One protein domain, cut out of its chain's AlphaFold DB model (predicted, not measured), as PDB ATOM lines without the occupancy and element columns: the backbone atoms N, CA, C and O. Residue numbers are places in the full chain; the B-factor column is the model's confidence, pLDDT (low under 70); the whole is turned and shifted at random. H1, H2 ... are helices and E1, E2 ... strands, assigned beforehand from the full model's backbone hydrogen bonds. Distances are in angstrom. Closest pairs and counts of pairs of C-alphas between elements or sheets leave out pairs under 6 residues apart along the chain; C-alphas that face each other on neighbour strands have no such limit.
ATOM      1  N   ILE A   3       9.333 -25.870  -5.207       79.12
ATOM      2  CA  ILE A   3       8.001 -25.291  -5.396       79.12
ATOM      3  C   ILE A   3       8.149 -24.018  -6.223       79.12
ATOM      4  O   ILE A   3       9.055 -23.216  -5.990       79.12
ATOM      5  N   ASP A   4       7.261 -23.830  -7.186       80.12
ATOM      6  CA  ASP A   4       7.154 -22.602  -7.962       80.12
ATOM      7  C   ASP A   4       5.689 -22.184  -8.093       80.12
ATOM      8  O   ASP A   4       4.795 -23.033  -8.059       80.12
ATOM      9  N   TYR A   5       5.441 -20.883  -8.195       77.19
ATOM     10  CA  TYR A   5       4.095 -20.346  -8.379       77.19
ATOM     11  C   TYR A   5       3.949 -19.809  -9.796       77.19
ATOM     12  O   TYR A   5       4.667 -18.898 -10.202       77.19
ATOM     13  N   GLU A   6       2.985 -20.350 -10.525       78.56
ATOM     14  CA  GLU A   6       2.612 -19.914 -11.861       78.56
ATOM     15  C   GLU A   6       1.224 -19.277 -11.786       78.56
ATOM     16  O   GLU A   6       0.223 -19.951 -11.528       78.56
ATOM     17  N   GLY A   7       1.147 -17.965 -11.983       77.06
ATOM     18  CA  GLY A   7      -0.119 -17.254 -11.909       77.06
ATOM     19  C   GLY A   7      -0.005 -15.781 -12.268       77.06
ATOM     20  O   GLY A   7       0.839 -15.379 -13.062       77.06
ATOM     21  N   VAL A   8      -0.901 -14.988 -11.688       74.00
ATOM     22  CA  VAL A   8      -0.932 -13.524 -11.824       74.00
ATOM     23  C   VAL A   8       0.376 -12.860 -11.371       74.00
ATOM     24  O   VAL A   8       1.081 -13.404 -10.520       74.00
ATOM     25  N   SER A   9       0.689 -11.688 -11.934       75.94
ATOM     26  CA  SER A   9       1.917 -10.958 -11.596       75.94
ATOM     27  C   SER A   9       1.888 -10.420 -10.164       75.94
ATOM     28  O   SER A   9       0.822 -10.255  -9.562       75.94
ATOM     29  N   ASP A  10       3.063 -10.099  -9.625       73.19
ATOM     30  CA  ASP A  10       3.185  -9.561  -8.269       73.19
ATOM     31  C   ASP A  10       2.430  -8.234  -8.103       73.19
ATOM     32  O   ASP A  10       1.836  -7.986  -7.056       73.19
ATOM     33  N   GLU A  11       2.400  -7.392  -9.139       75.25
ATOM     34  CA  GLU A  11       1.660  -6.127  -9.129       75.25
ATOM     35  C   GLU A  11       0.148  -6.356  -9.020       75.25
ATOM     36  O   GLU A  11      -0.526  -5.652  -8.267       75.25
ATOM     37  N   GLU A  12      -0.381  -7.360  -9.729       76.75
ATOM     38  CA  GLU A  12      -1.792  -7.744  -9.635       76.75
ATOM     39  C   GLU A  12      -2.101  -8.319  -8.246       76.75
ATOM     40  O   GLU A  12      -3.103  -7.944  -7.642       76.75
ATOM     41  N   MET A  13      -1.214  -9.158  -7.699       74.31
ATOM     42  CA  MET A  13      -1.369  -9.726  -6.356       74.31
ATOM     43  C   MET A  13      -1.373  -8.663  -5.251       74.31
ATOM     44  O   MET A  13      -2.145  -8.769  -4.299       74.31
ATOM     45  N   VAL A  14      -0.526  -7.634  -5.364       73.44
ATOM     46  CA  VAL A  14      -0.463  -6.518  -4.400       73.44
ATOM     47  C   VAL A  14      -1.703  -5.623  -4.487       73.44
ATOM     48  O   VAL A  14      -2.099  -5.036  -3.480       73.44
ATOM     49  N   ALA A  15      -2.330  -5.529  -5.661       78.00
ATOM     50  CA  ALA A  15      -3.539  -4.739  -5.886       78.00
ATOM     51  C   ALA A  15      -4.837  -5.437  -5.430       78.00
ATOM     52  O   ALA A  15      -5.920  -4.873  -5.581       78.00
ATOM     53  N   TRP A  16      -4.766  -6.660  -4.898       79.31
ATOM     54  CA  TRP A  16      -5.951  -7.402  -4.476       79.31
ATOM     55  C   TRP A  16      -6.548  -6.891  -3.161       79.31
ATOM     56  O   TRP A  16      -5.954  -7.018  -2.090       79.31
ATOM     57  N   ASP A  17      -7.799  -6.438  -3.235       76.25
ATOM     58  CA  ASP A  17      -8.603  -6.084  -2.058       76.25
ATOM     59  C   ASP A  17      -9.247  -7.311  -1.382       76.25
ATOM     60  O   ASP A  17      -9.565  -7.293  -0.190       76.25
ATOM     61  N   LEU A  18      -9.435  -8.398  -2.140       70.69
ATOM     62  CA  LEU A  18     -10.078  -9.635  -1.697       70.69
ATOM     63  C   LEU A  18      -9.107 -10.819  -1.737       70.69
ATOM     64  O   LEU A  18      -8.170 -10.860  -2.534       70.69
ATOM     65  N   TRP A  19      -9.364 -11.823  -0.896       67.94
ATOM     66  CA  TRP A  19      -8.571 -13.053  -0.852       67.94
ATOM     67  C   TRP A  19      -8.472 -13.712  -2.239       67.94
ATOM     68  O   TRP A  19      -9.487 -13.917  -2.905       67.94
ATOM     69  N   GLY A  20      -7.251 -14.014  -2.696       67.50
ATOM     70  CA  GLY A  20      -7.015 -14.595  -4.021       67.50
ATOM     71  C   GLY A  20      -7.580 -13.760  -5.181       67.50
ATOM     72  O   GLY A  20      -7.965 -14.338  -6.194       67.50
ATOM     73  N   GLY A  21      -7.749 -12.441  -5.011       74.38
ATOM     74  CA  GLY A  21      -8.315 -11.516  -6.004       74.38
ATOM     75  C   GLY A  21      -9.815 -11.672  -6.275       74.38
ATOM     76  O   GLY A  21     -10.408 -10.837  -6.947       74.38
ATOM     77  N   THR A  22     -10.446 -12.728  -5.756       74.00
ATOM     78  CA  THR A  22     -11.839 -13.097  -6.068       74.00
ATOM     79  C   THR A  22     -12.704 -13.317  -4.827       74.00
ATOM     80  O   THR A  22     -13.911 -13.491  -4.948       74.00
ATOM     81  N   GLY A  23     -12.105 -13.334  -3.632       72.25
ATOM     82  CA  GLY A  23     -12.757 -13.709  -2.375       72.25
ATOM     83  C   GLY A  23     -12.896 -15.222  -2.170       72.25
ATOM     84  O   GLY A  23     -13.274 -15.648  -1.081       72.25
ATOM     85  N   ASN A  24     -12.564 -16.043  -3.174       73.88
ATOM     86  CA  ASN A  24     -12.671 -17.499  -3.105       73.88
ATOM     87  C   ASN A  24     -11.395 -18.138  -2.548       73.88
ATOM     88  O   ASN A  24     -10.307 -17.696  -2.915       73.88
ATOM     89  N   PRO A  25     -11.487 -19.233  -1.763       64.75
ATOM     90  CA  PRO A  25     -10.330 -19.874  -1.130       64.75
ATOM     91  C   PRO A  25      -9.188 -20.219  -2.094       64.75
ATOM     92  O   PRO A  25      -8.024 -20.171  -1.704       64.75
ATOM     93  N   ILE A  26      -9.524 -20.534  -3.348       66.50
ATOM     94  CA  ILE A  26      -8.593 -20.912  -4.409       66.50
ATOM     95  C   ILE A  26      -8.804 -19.971  -5.596       66.50
ATOM     96  O   ILE A  26      -9.915 -19.871  -6.120       66.50
ATOM     97  N   ASN A  27      -7.734 -19.312  -6.046       69.56
ATOM     98  CA  ASN A  27      -7.757 -18.543  -7.286       69.56
ATOM     99  C   ASN A  27      -7.492 -19.491  -8.473       69.56
ATOM    100  O   ASN A  27      -6.410 -20.071  -8.535       69.56
ATOM    101  N   PRO A  28      -8.418 -19.635  -9.439       69.25
ATOM    102  CA  PRO A  28      -8.229 -20.520 -10.591       69.25
ATOM    103  C   PRO A  28      -7.099 -20.073 -11.534       69.25
ATOM    104  O   PRO A  28      -6.635 -20.869 -12.345       69.25
ATOM    105  N   LYS A  29      -6.650 -18.812 -11.443       75.62
ATOM    106  CA  LYS A  29      -5.522 -18.280 -12.220       75.62
ATOM    107  C   LYS A  29      -4.155 -18.610 -11.613       75.62
ATOM    108  O   LYS A  29      -3.154 -18.401 -12.286       75.62
ATOM    109  N   GLY A  30      -4.102 -19.051 -10.356       74.19
ATOM    110  CA  GLY A  30      -2.862 -19.366  -9.648       74.19
ATOM    111  C   GLY A  30      -2.673 -20.870  -9.490       74.19
ATOM    112  O   GLY A  30      -3.583 -21.571  -9.048       74.19
ATOM    113  N   ARG A  31      -1.490 -21.375  -9.832       77.31
ATOM    114  CA  ARG A  31      -1.126 -22.788  -9.699       77.31
ATOM    115  C   ARG A  31       0.250 -22.919  -9.062       77.31
ATOM    116  O   ARG A  31       1.151 -22.133  -9.329       77.31
ATOM    117  N   TRP A  32       0.408 -23.934  -8.220       78.75
ATOM    118  CA  TRP A  32       1.694 -24.318  -7.653       78.75
ATOM    119  C   TRP A  32       2.261 -25.496  -8.439       78.75
ATOM    120  O   TRP A  32       1.636 -26.557  -8.523       78.75
ATOM    121  N   ASN A  33       3.460 -25.304  -8.972       79.44
ATOM    122  CA  ASN A  33       4.246 -26.324  -9.645       79.44
ATOM    123  C   ASN A  33       5.182 -26.947  -8.607       79.44
ATOM    124  O   ASN A  33       6.054 -26.275  -8.056       79.44
ATOM    125  N   ILE A  34       4.970 -28.225  -8.298       81.31
ATOM    126  CA  ILE A  34       5.757 -28.956  -7.304       81.31
ATOM    127  C   ILE A  34       6.615 -29.979  -8.032       81.31
ATOM    128  O   ILE A  34       6.118 -30.976  -8.556       81.31
ATOM    129  N   THR A  35       7.918 -29.751  -8.014       80.25
ATOM    130  CA  THR A  35       8.911 -30.636  -8.611       80.25
ATOM    131  C   THR A  35       9.494 -31.540  -7.533       80.25
ATOM    132  O   THR A  35      10.101 -31.076  -6.560       80.25
ATOM    133  N   ILE A  36       9.311 -32.849  -7.691       79.50
ATOM    134  CA  ILE A  36       9.853 -33.875  -6.801       79.50
ATOM    135  C   ILE A  36      10.837 -34.711  -7.609       79.50
ATOM    136  O   ILE A  36      10.490 -35.279  -8.641       79.50
ATOM    137  N   GLU A  37      12.069 -34.763  -7.125       77.69
ATOM    138  CA  GLU A  37      13.107 -35.628  -7.663       77.69
ATOM    139  C   GLU A  37      13.082 -36.938  -6.882       77.69
ATOM    140  O   GLU A  37      13.164 -36.934  -5.649       77.69
ATOM    141  N   ASP A  38      12.903 -38.041  -7.600       71.56
ATOM    142  CA  ASP A  38      12.998 -39.382  -7.045       71.56
ATOM    143  C   ASP A  38      14.455 -39.840  -7.123       71.56
ATOM    144  O   ASP A  38      14.960 -40.157  -8.200       71.56
ATOM    145  N   THR A  39      15.132 -39.871  -5.976       69.94
ATOM    146  CA  THR A  39      16.551 -40.235  -5.885       69.94
ATOM    147  C   THR A  39      16.818 -41.724  -6.102       69.94
ATOM    148  O   THR A  39      17.977 -42.106  -6.223       69.94
ATOM    149  N   GLN A  40      15.787 -42.579  -6.156       69.31
ATOM    150  CA  GLN A  40      15.954 -44.006  -6.464       69.31
ATOM    151  C   GLN A  40      15.877 -44.297  -7.965       69.31
ATOM    152  O   GLN A  40      16.440 -45.288  -8.424       69.31
ATOM    153  N   ILE A  41      15.166 -43.454  -8.719       69.88
ATOM    154  CA  ILE A  41      14.877 -43.659 -10.149       69.88
ATOM    155  C   ILE A  41      15.540 -42.562 -11.011       69.88
ATOM    156  O   ILE A  41      15.439 -42.603 -12.233       69.88
ATOM    157  N   GLU A  42      16.206 -41.576 -10.390       69.81
ATOM    158  CA  GLU A  42      16.760 -40.371 -11.041       69.81
ATOM    159  C   GLU A  42      15.739 -39.703 -11.980       69.81
ATOM    160  O   GLU A  42      16.057 -39.202 -13.059       69.81
ATOM    161  N   SER A  43      14.465 -39.732 -11.579       67.00
ATOM    162  CA  SER A  43      13.364 -39.210 -12.382       67.00
ATOM    163  C   SER A  43      12.724 -38.015 -11.695       67.00
ATOM    164  O   SER A  43      12.436 -38.030 -10.495       67.00
ATOM    165  N   THR A  44      12.473 -36.972 -12.477       69.56
ATOM    166  CA  THR A  44      11.815 -35.759 -12.001       69.56
ATOM    167  C   THR A  44      10.330 -35.839 -12.312       69.56
ATOM    168  O   THR A  44       9.934 -35.915 -13.475       69.56
ATOM    169  N   LYS A  45       9.488 -35.798 -11.276       71.00
ATOM    170  CA  LYS A  45       8.030 -35.712 -11.409       71.00
ATOM    171  C   LYS A  45       7.573 -34.300 -11.068       71.00
ATOM    172  O   LYS A  45       7.879 -33.785  -9.992       71.00
ATOM    173  N   VAL A  46       6.820 -33.690 -11.978       67.56
ATOM    174  CA  VAL A  46       6.178 -32.390 -11.767       67.56
ATOM    175  C   VAL A  46       4.702 -32.634 -11.492       67.56
ATOM    176  O   VAL A  46       4.006 -33.229 -12.311       67.56
ATOM    177  N   ASN A  47       4.238 -32.193 -10.327       71.94
ATOM    178  CA  ASN A  47       2.839 -32.255  -9.926       71.94
ATOM    179  C   ASN A  47       2.262 -30.843  -9.840       71.94
ATOM    180  O   ASN A  47       2.940 -29.908  -9.411       71.94
ATOM    181  N   TYR A  48       0.987 -30.712 -10.198       67.00
ATOM    182  CA  TYR A  48       0.267 -29.443 -10.197       67.00
ATOM    183  C   TYR A  48      -0.748 -29.423  -9.061       67.00
ATOM    184  O   TYR A  48      -1.541 -30.356  -8.918       67.00
ATOM    185  N   ALA A  49      -0.752 -28.352  -8.268       65.06
ATOM    186  CA  ALA A  49      -1.715 -28.176  -7.191       65.06
ATOM    187  C   ALA A  49      -2.277 -26.750  -7.169       65.06
ATOM    188  O   ALA A  49      -1.551 -25.772  -7.320       65.06
ATOM    189  N   HIS A  50      -3.583 -26.621  -6.931       54.09
ATOM    190  CA  HIS A  50      -4.239 -25.319  -6.752       54.09
ATOM    191  C   HIS A  50      -4.061 -24.753  -5.330       54.09
ATOM    192  O   HIS A  50      -4.254 -23.566  -5.090       54.09
ATOM    193  N   SER A  51      -3.674 -25.602  -4.378       57.50
ATOM    194  CA  SER A  51      -3.296 -25.240  -3.013       57.50
ATOM    195  C   SER A  51      -2.209 -26.208  -2.549       57.50
ATOM    196  O   SER A  51      -2.277 -27.397  -2.866       57.50
ATOM    197  N   SER A  52      -1.200 -25.712  -1.832       55.56
ATOM    198  CA  SER A  52      -0.141 -26.541  -1.260       55.56
ATOM    199  C   SER A  52      -0.065 -26.330   0.253       55.56
ATOM    200  O   SER A  52       0.103 -25.212   0.734       55.56
ATOM    201  N   LEU A  53      -0.207 -27.419   1.015       56.25
ATOM    202  CA  LEU A  53       0.098 -27.437   2.442       56.25
ATOM    203  C   LEU A  53       1.518 -27.971   2.602       56.25
ATOM    204  O   LEU A  53       1.793 -29.142   2.343       56.25
ATOM    205  N   VAL A  54       2.428 -27.104   3.020       57.34
ATOM    206  CA  VAL A  54       3.839 -27.446   3.166       57.34
ATOM    207  C   VAL A  54       4.114 -27.784   4.634       57.34
ATOM    208  O   VAL A  54       4.443 -26.921   5.442       57.34
ATOM    209  N   SER A  55       3.965 -29.062   4.999       51.34
ATOM    210  CA  SER A  55       4.340 -29.569   6.326       51.34
ATOM    211  C   SER A  55       5.827 -29.927   6.347       51.34
ATOM    212  O   SER A  55       6.218 -31.062   6.062       51.34
ATOM    213  N   LEU A  56       6.683 -28.952   6.643       53.22
ATOM    214  CA  LEU A  56       8.122 -29.190   6.697       53.22
ATOM    215  C   LEU A  56       8.557 -29.562   8.110       53.22
ATOM    216  O   LEU A  56       8.392 -28.748   9.020       53.22
ATOM    217  N   PRO A  57       9.244 -30.701   8.309       48.91
ATOM    218  CA  PRO A  57      10.154 -30.785   9.436       48.91
ATOM    219  C   PRO A  57      11.227 -29.710   9.210       48.91
ATOM    220  O   PRO A  57      11.863 -29.692   8.150       48.91
ATOM    221  N   LEU A  58      11.400 -28.779  10.154       48.38
ATOM    222  CA  LEU A  58      12.382 -27.678  10.118       48.38
ATOM    223  C   LEU A  58      13.816 -28.220  10.242       48.38
ATOM    224  O   LEU A  58      14.509 -28.003  11.224       48.38
ATOM    225  N   ASN A  59      14.242 -28.969   9.234       45.75
ATOM    226  CA  ASN A  59      15.372 -29.877   9.302       45.75
ATOM    227  C   ASN A  59      16.242 -29.728   8.043       45.75
ATOM    228  O   ASN A  59      15.855 -30.260   7.004       45.75
ATOM    229  N   LEU A  60      17.342 -28.964   8.172       45.72
ATOM    230  CA  LEU A  60      18.583 -28.773   7.359       45.72
ATOM    231  C   LEU A  60      18.940 -27.262   7.309       45.72
ATOM    232  O   LEU A  60      18.037 -26.443   7.374       45.72
ATOM    233  N   GLN A 272      16.281 -20.723   6.323       77.56
ATOM    234  CA  GLN A 272      17.022 -21.007   5.096       77.56
ATOM    235  C   GLN A 272      16.429 -22.206   4.350       77.56
ATOM    236  O   GLN A 272      16.362 -22.190   3.120       77.56
ATOM    237  N   LYS A 273      15.970 -23.233   5.077       77.25
ATOM    238  CA  LYS A 273      15.258 -24.363   4.475       77.25
ATOM    239  C   LYS A 273      13.989 -23.898   3.768       77.25
ATOM    240  O   LYS A 273      13.774 -24.273   2.622       77.25
ATOM    241  N   LEU A 274      13.183 -23.073   4.433       76.94
ATOM    242  CA  LEU A 274      11.963 -22.517   3.858       76.94
ATOM    243  C   LEU A 274      12.266 -21.709   2.591       76.94
ATOM    244  O   LEU A 274      11.603 -21.903   1.577       76.94
ATOM    245  N   LYS A 275      13.316 -20.880   2.614       77.31
ATOM    246  CA  LYS A 275      13.783 -20.142   1.432       77.31
ATOM    247  C   LYS A 275      14.127 -21.070   0.268       77.31
ATOM    248  O   LYS A 275      13.664 -20.849  -0.845       77.31
ATOM    249  N   ASN A 276      14.932 -22.098   0.530       78.88
ATOM    250  CA  ASN A 276      15.500 -22.973  -0.498       78.88
ATOM    251  C   ASN A 276      14.477 -23.901  -1.170       78.88
ATOM    252  O   ASN A 276      14.804 -24.528  -2.172       78.88
ATOM    253  N   ILE A 277      13.267 -24.025  -0.624       78.75
ATOM    254  CA  ILE A 277      12.206 -24.832  -1.240       78.75
ATOM    255  C   ILE A 277      11.626 -24.144  -2.469       78.75
ATOM    256  O   ILE A 277      11.167 -24.824  -3.381       78.75
ATOM    257  N   PHE A 278      11.656 -22.815  -2.521       78.81
ATOM    258  CA  PHE A 278      11.189 -22.083  -3.689       78.81
ATOM    259  C   PHE A 278      12.286 -22.065  -4.762       78.81
ATOM    260  O   PHE A 278      13.420 -21.687  -4.479       78.81
ATOM    261  N   SER A 279      11.957 -22.499  -5.979       67.69
ATOM    262  CA  SER A 279      12.933 -22.837  -7.035       67.69
ATOM    263  C   SER A 279      13.645 -21.624  -7.650       67.69
ATOM    264  O   SER A 279      14.793 -21.721  -8.077       67.69
ATOM    265  N   SER A 280      12.976 -20.472  -7.691       60.62
ATOM    266  CA  SER A 280      13.512 -19.201  -8.188       60.62
ATOM    267  C   SER A 280      13.497 -18.162  -7.056       60.62
ATOM    268  O   SER A 280      12.776 -18.361  -6.069       60.62
ATOM    269  N   PRO A 281      14.250 -17.042  -7.150       62.09
ATOM    270  CA  PRO A 281      14.055 -15.870  -6.292       62.09
ATOM    271  C   PRO A 281      12.711 -15.198  -6.616       62.09
ATOM    272  O   PRO A 281      12.645 -14.037  -7.018       62.09
ATOM    273  N   THR A 282      11.637 -15.966  -6.458       63.97
ATOM    274  CA  THR A 282      10.252 -15.537  -6.501       63.97
ATOM    275  C   THR A 282      10.056 -14.411  -5.504       63.97
ATOM    276  O   THR A 282      10.719 -14.326  -4.461       63.97
ATOM    277  N   SER A 283       9.082 -13.560  -5.784       65.88
ATOM    278  CA  SER A 283       8.642 -12.544  -4.837       65.88
ATOM    279  C   SER A 283       8.208 -13.171  -3.510       65.88
ATOM    280  O   SER A 283       8.506 -12.608  -2.463       65.88
ATOM    281  N   PHE A 284       7.709 -14.414  -3.509       71.88
ATOM    282  CA  PHE A 284       7.491 -15.208  -2.294       71.88
ATOM    283  C   PHE A 284       8.742 -15.380  -1.422       71.88
ATOM    284  O   PHE A 284       8.657 -15.148  -0.218       71.88
ATOM    285  N   GLN A 285       9.918 -15.707  -1.980       73.81
ATOM    286  CA  GLN A 285      11.151 -15.754  -1.179       73.81
ATOM    287  C   GLN A 285      11.468 -14.392  -0.544       73.81
ATOM    288  O   GLN A 285      11.879 -14.343   0.616       73.81
ATOM    289  N   LYS A 286      11.284 -13.290  -1.286       74.50
ATOM    290  CA  LYS A 286      11.533 -11.926  -0.784       74.50
ATOM    291  C   LYS A 286      10.552 -11.547   0.324       74.50
ATOM    292  O   LYS A 286      10.974 -11.008   1.343       74.50
ATOM    293  N   TYR A 287       9.271 -11.863   0.147       72.62
ATOM    294  CA  TYR A 287       8.236 -11.574   1.132       72.62
ATOM    295  C   TYR A 287       8.402 -12.404   2.406       72.62
ATOM    296  O   TYR A 287       8.284 -11.860   3.494       72.62
ATOM    297  N   ILE A 288       8.744 -13.692   2.296       74.12
ATOM    298  CA  ILE A 288       8.922 -14.573   3.460       74.12
ATOM    299  C   ILE A 288      10.196 -14.212   4.241       74.12
ATOM    300  O   ILE A 288      10.177 -14.159   5.472       74.12
ATOM    301  N   MET A 289      11.311 -13.976   3.541       73.31
ATOM    302  CA  MET A 289      12.626 -13.823   4.177       73.31
ATOM    303  C   MET A 289      12.932 -12.398   4.648       73.31
ATOM    304  O   MET A 289      13.833 -12.224   5.467       73.31
ATOM    305  N   GLY A 290      12.199 -11.387   4.169       68.06
ATOM    306  CA  GLY A 290      12.431  -9.989   4.527       68.06
ATOM    307  C   GLY A 290      13.898  -9.556   4.348       68.06
ATOM    308  O   GLY A 290      14.577  -9.944   3.397       68.06
TER     309      GLY A 290
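This is residues 3 to 60 and 272 to 290 of the 310 residues of the protein "Flavin-containing monooxygenase" of Thalictrum thalictroides (UniProt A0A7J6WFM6). A long hairpin of strands E2 and E3, with short E1 beside E2, sticks out at its tip, residues 38 to 43; H1 and the loop of residues 15 to 30 make the opposite end, and H2 and H3 form a small helical hairpin, of which H2 comes close to E1 at its residue Ile 277. The 77 printed residues, under half in named elements, run E1 H1 E2 E3 H2 H3: mixed class, sheet E1 - E2 - E3 antiparallel. The whole, 45 by 27 by 20 A, is only just loose, close to compact, with radius of gyration of the C-alphas 14.2 A.

E1, residues 3 to 6, is antiparallel to E2, residues 31 to 38; N 4 and O 33 are within hydrogen-bond range at 2.9 A. E2 and E3, residues 43 to 49, form a hairpin, antiparallel, with N 36 and O 45 at 2.9 A. H2, residues 272 to 277, only grazes the sheet with residues 276 to 277. H2 and H3, residues 283 to 289, form a helical hairpin and only just touch, with 3 pairs of C-alphas within 8 A, closest Lys 275 and Gln 285, 5.7 A; they run opposite ways at a shallow tilt of 23 degrees. H1, residues 10 to 14, is close to H3 but not clearly touching: the closest C-alphas, Asp 10 and Ser 283, are 7.1 A apart. In H1, H2 and H3 every O i to N i+4 pair is within hydrogen-bond range.

E1 begins at C-alpha 3 (8.001, -25.291, -5.396) and H3 ends at C-alpha 289 (12.626, -13.823, 4.177). E2 is 22.0 A long, E3 19.4 A.

The farthest C-alphas, Asp 17 and Gln 40, are 45.4 A apart. Residues 61 to 271 are not printed; C-alphas 60 and 272 are 8.2 A apart. The link H1 to E2 is long. In the printed part the model's pLDDT is under 70 at 32 residues, among them residues 48 to 60.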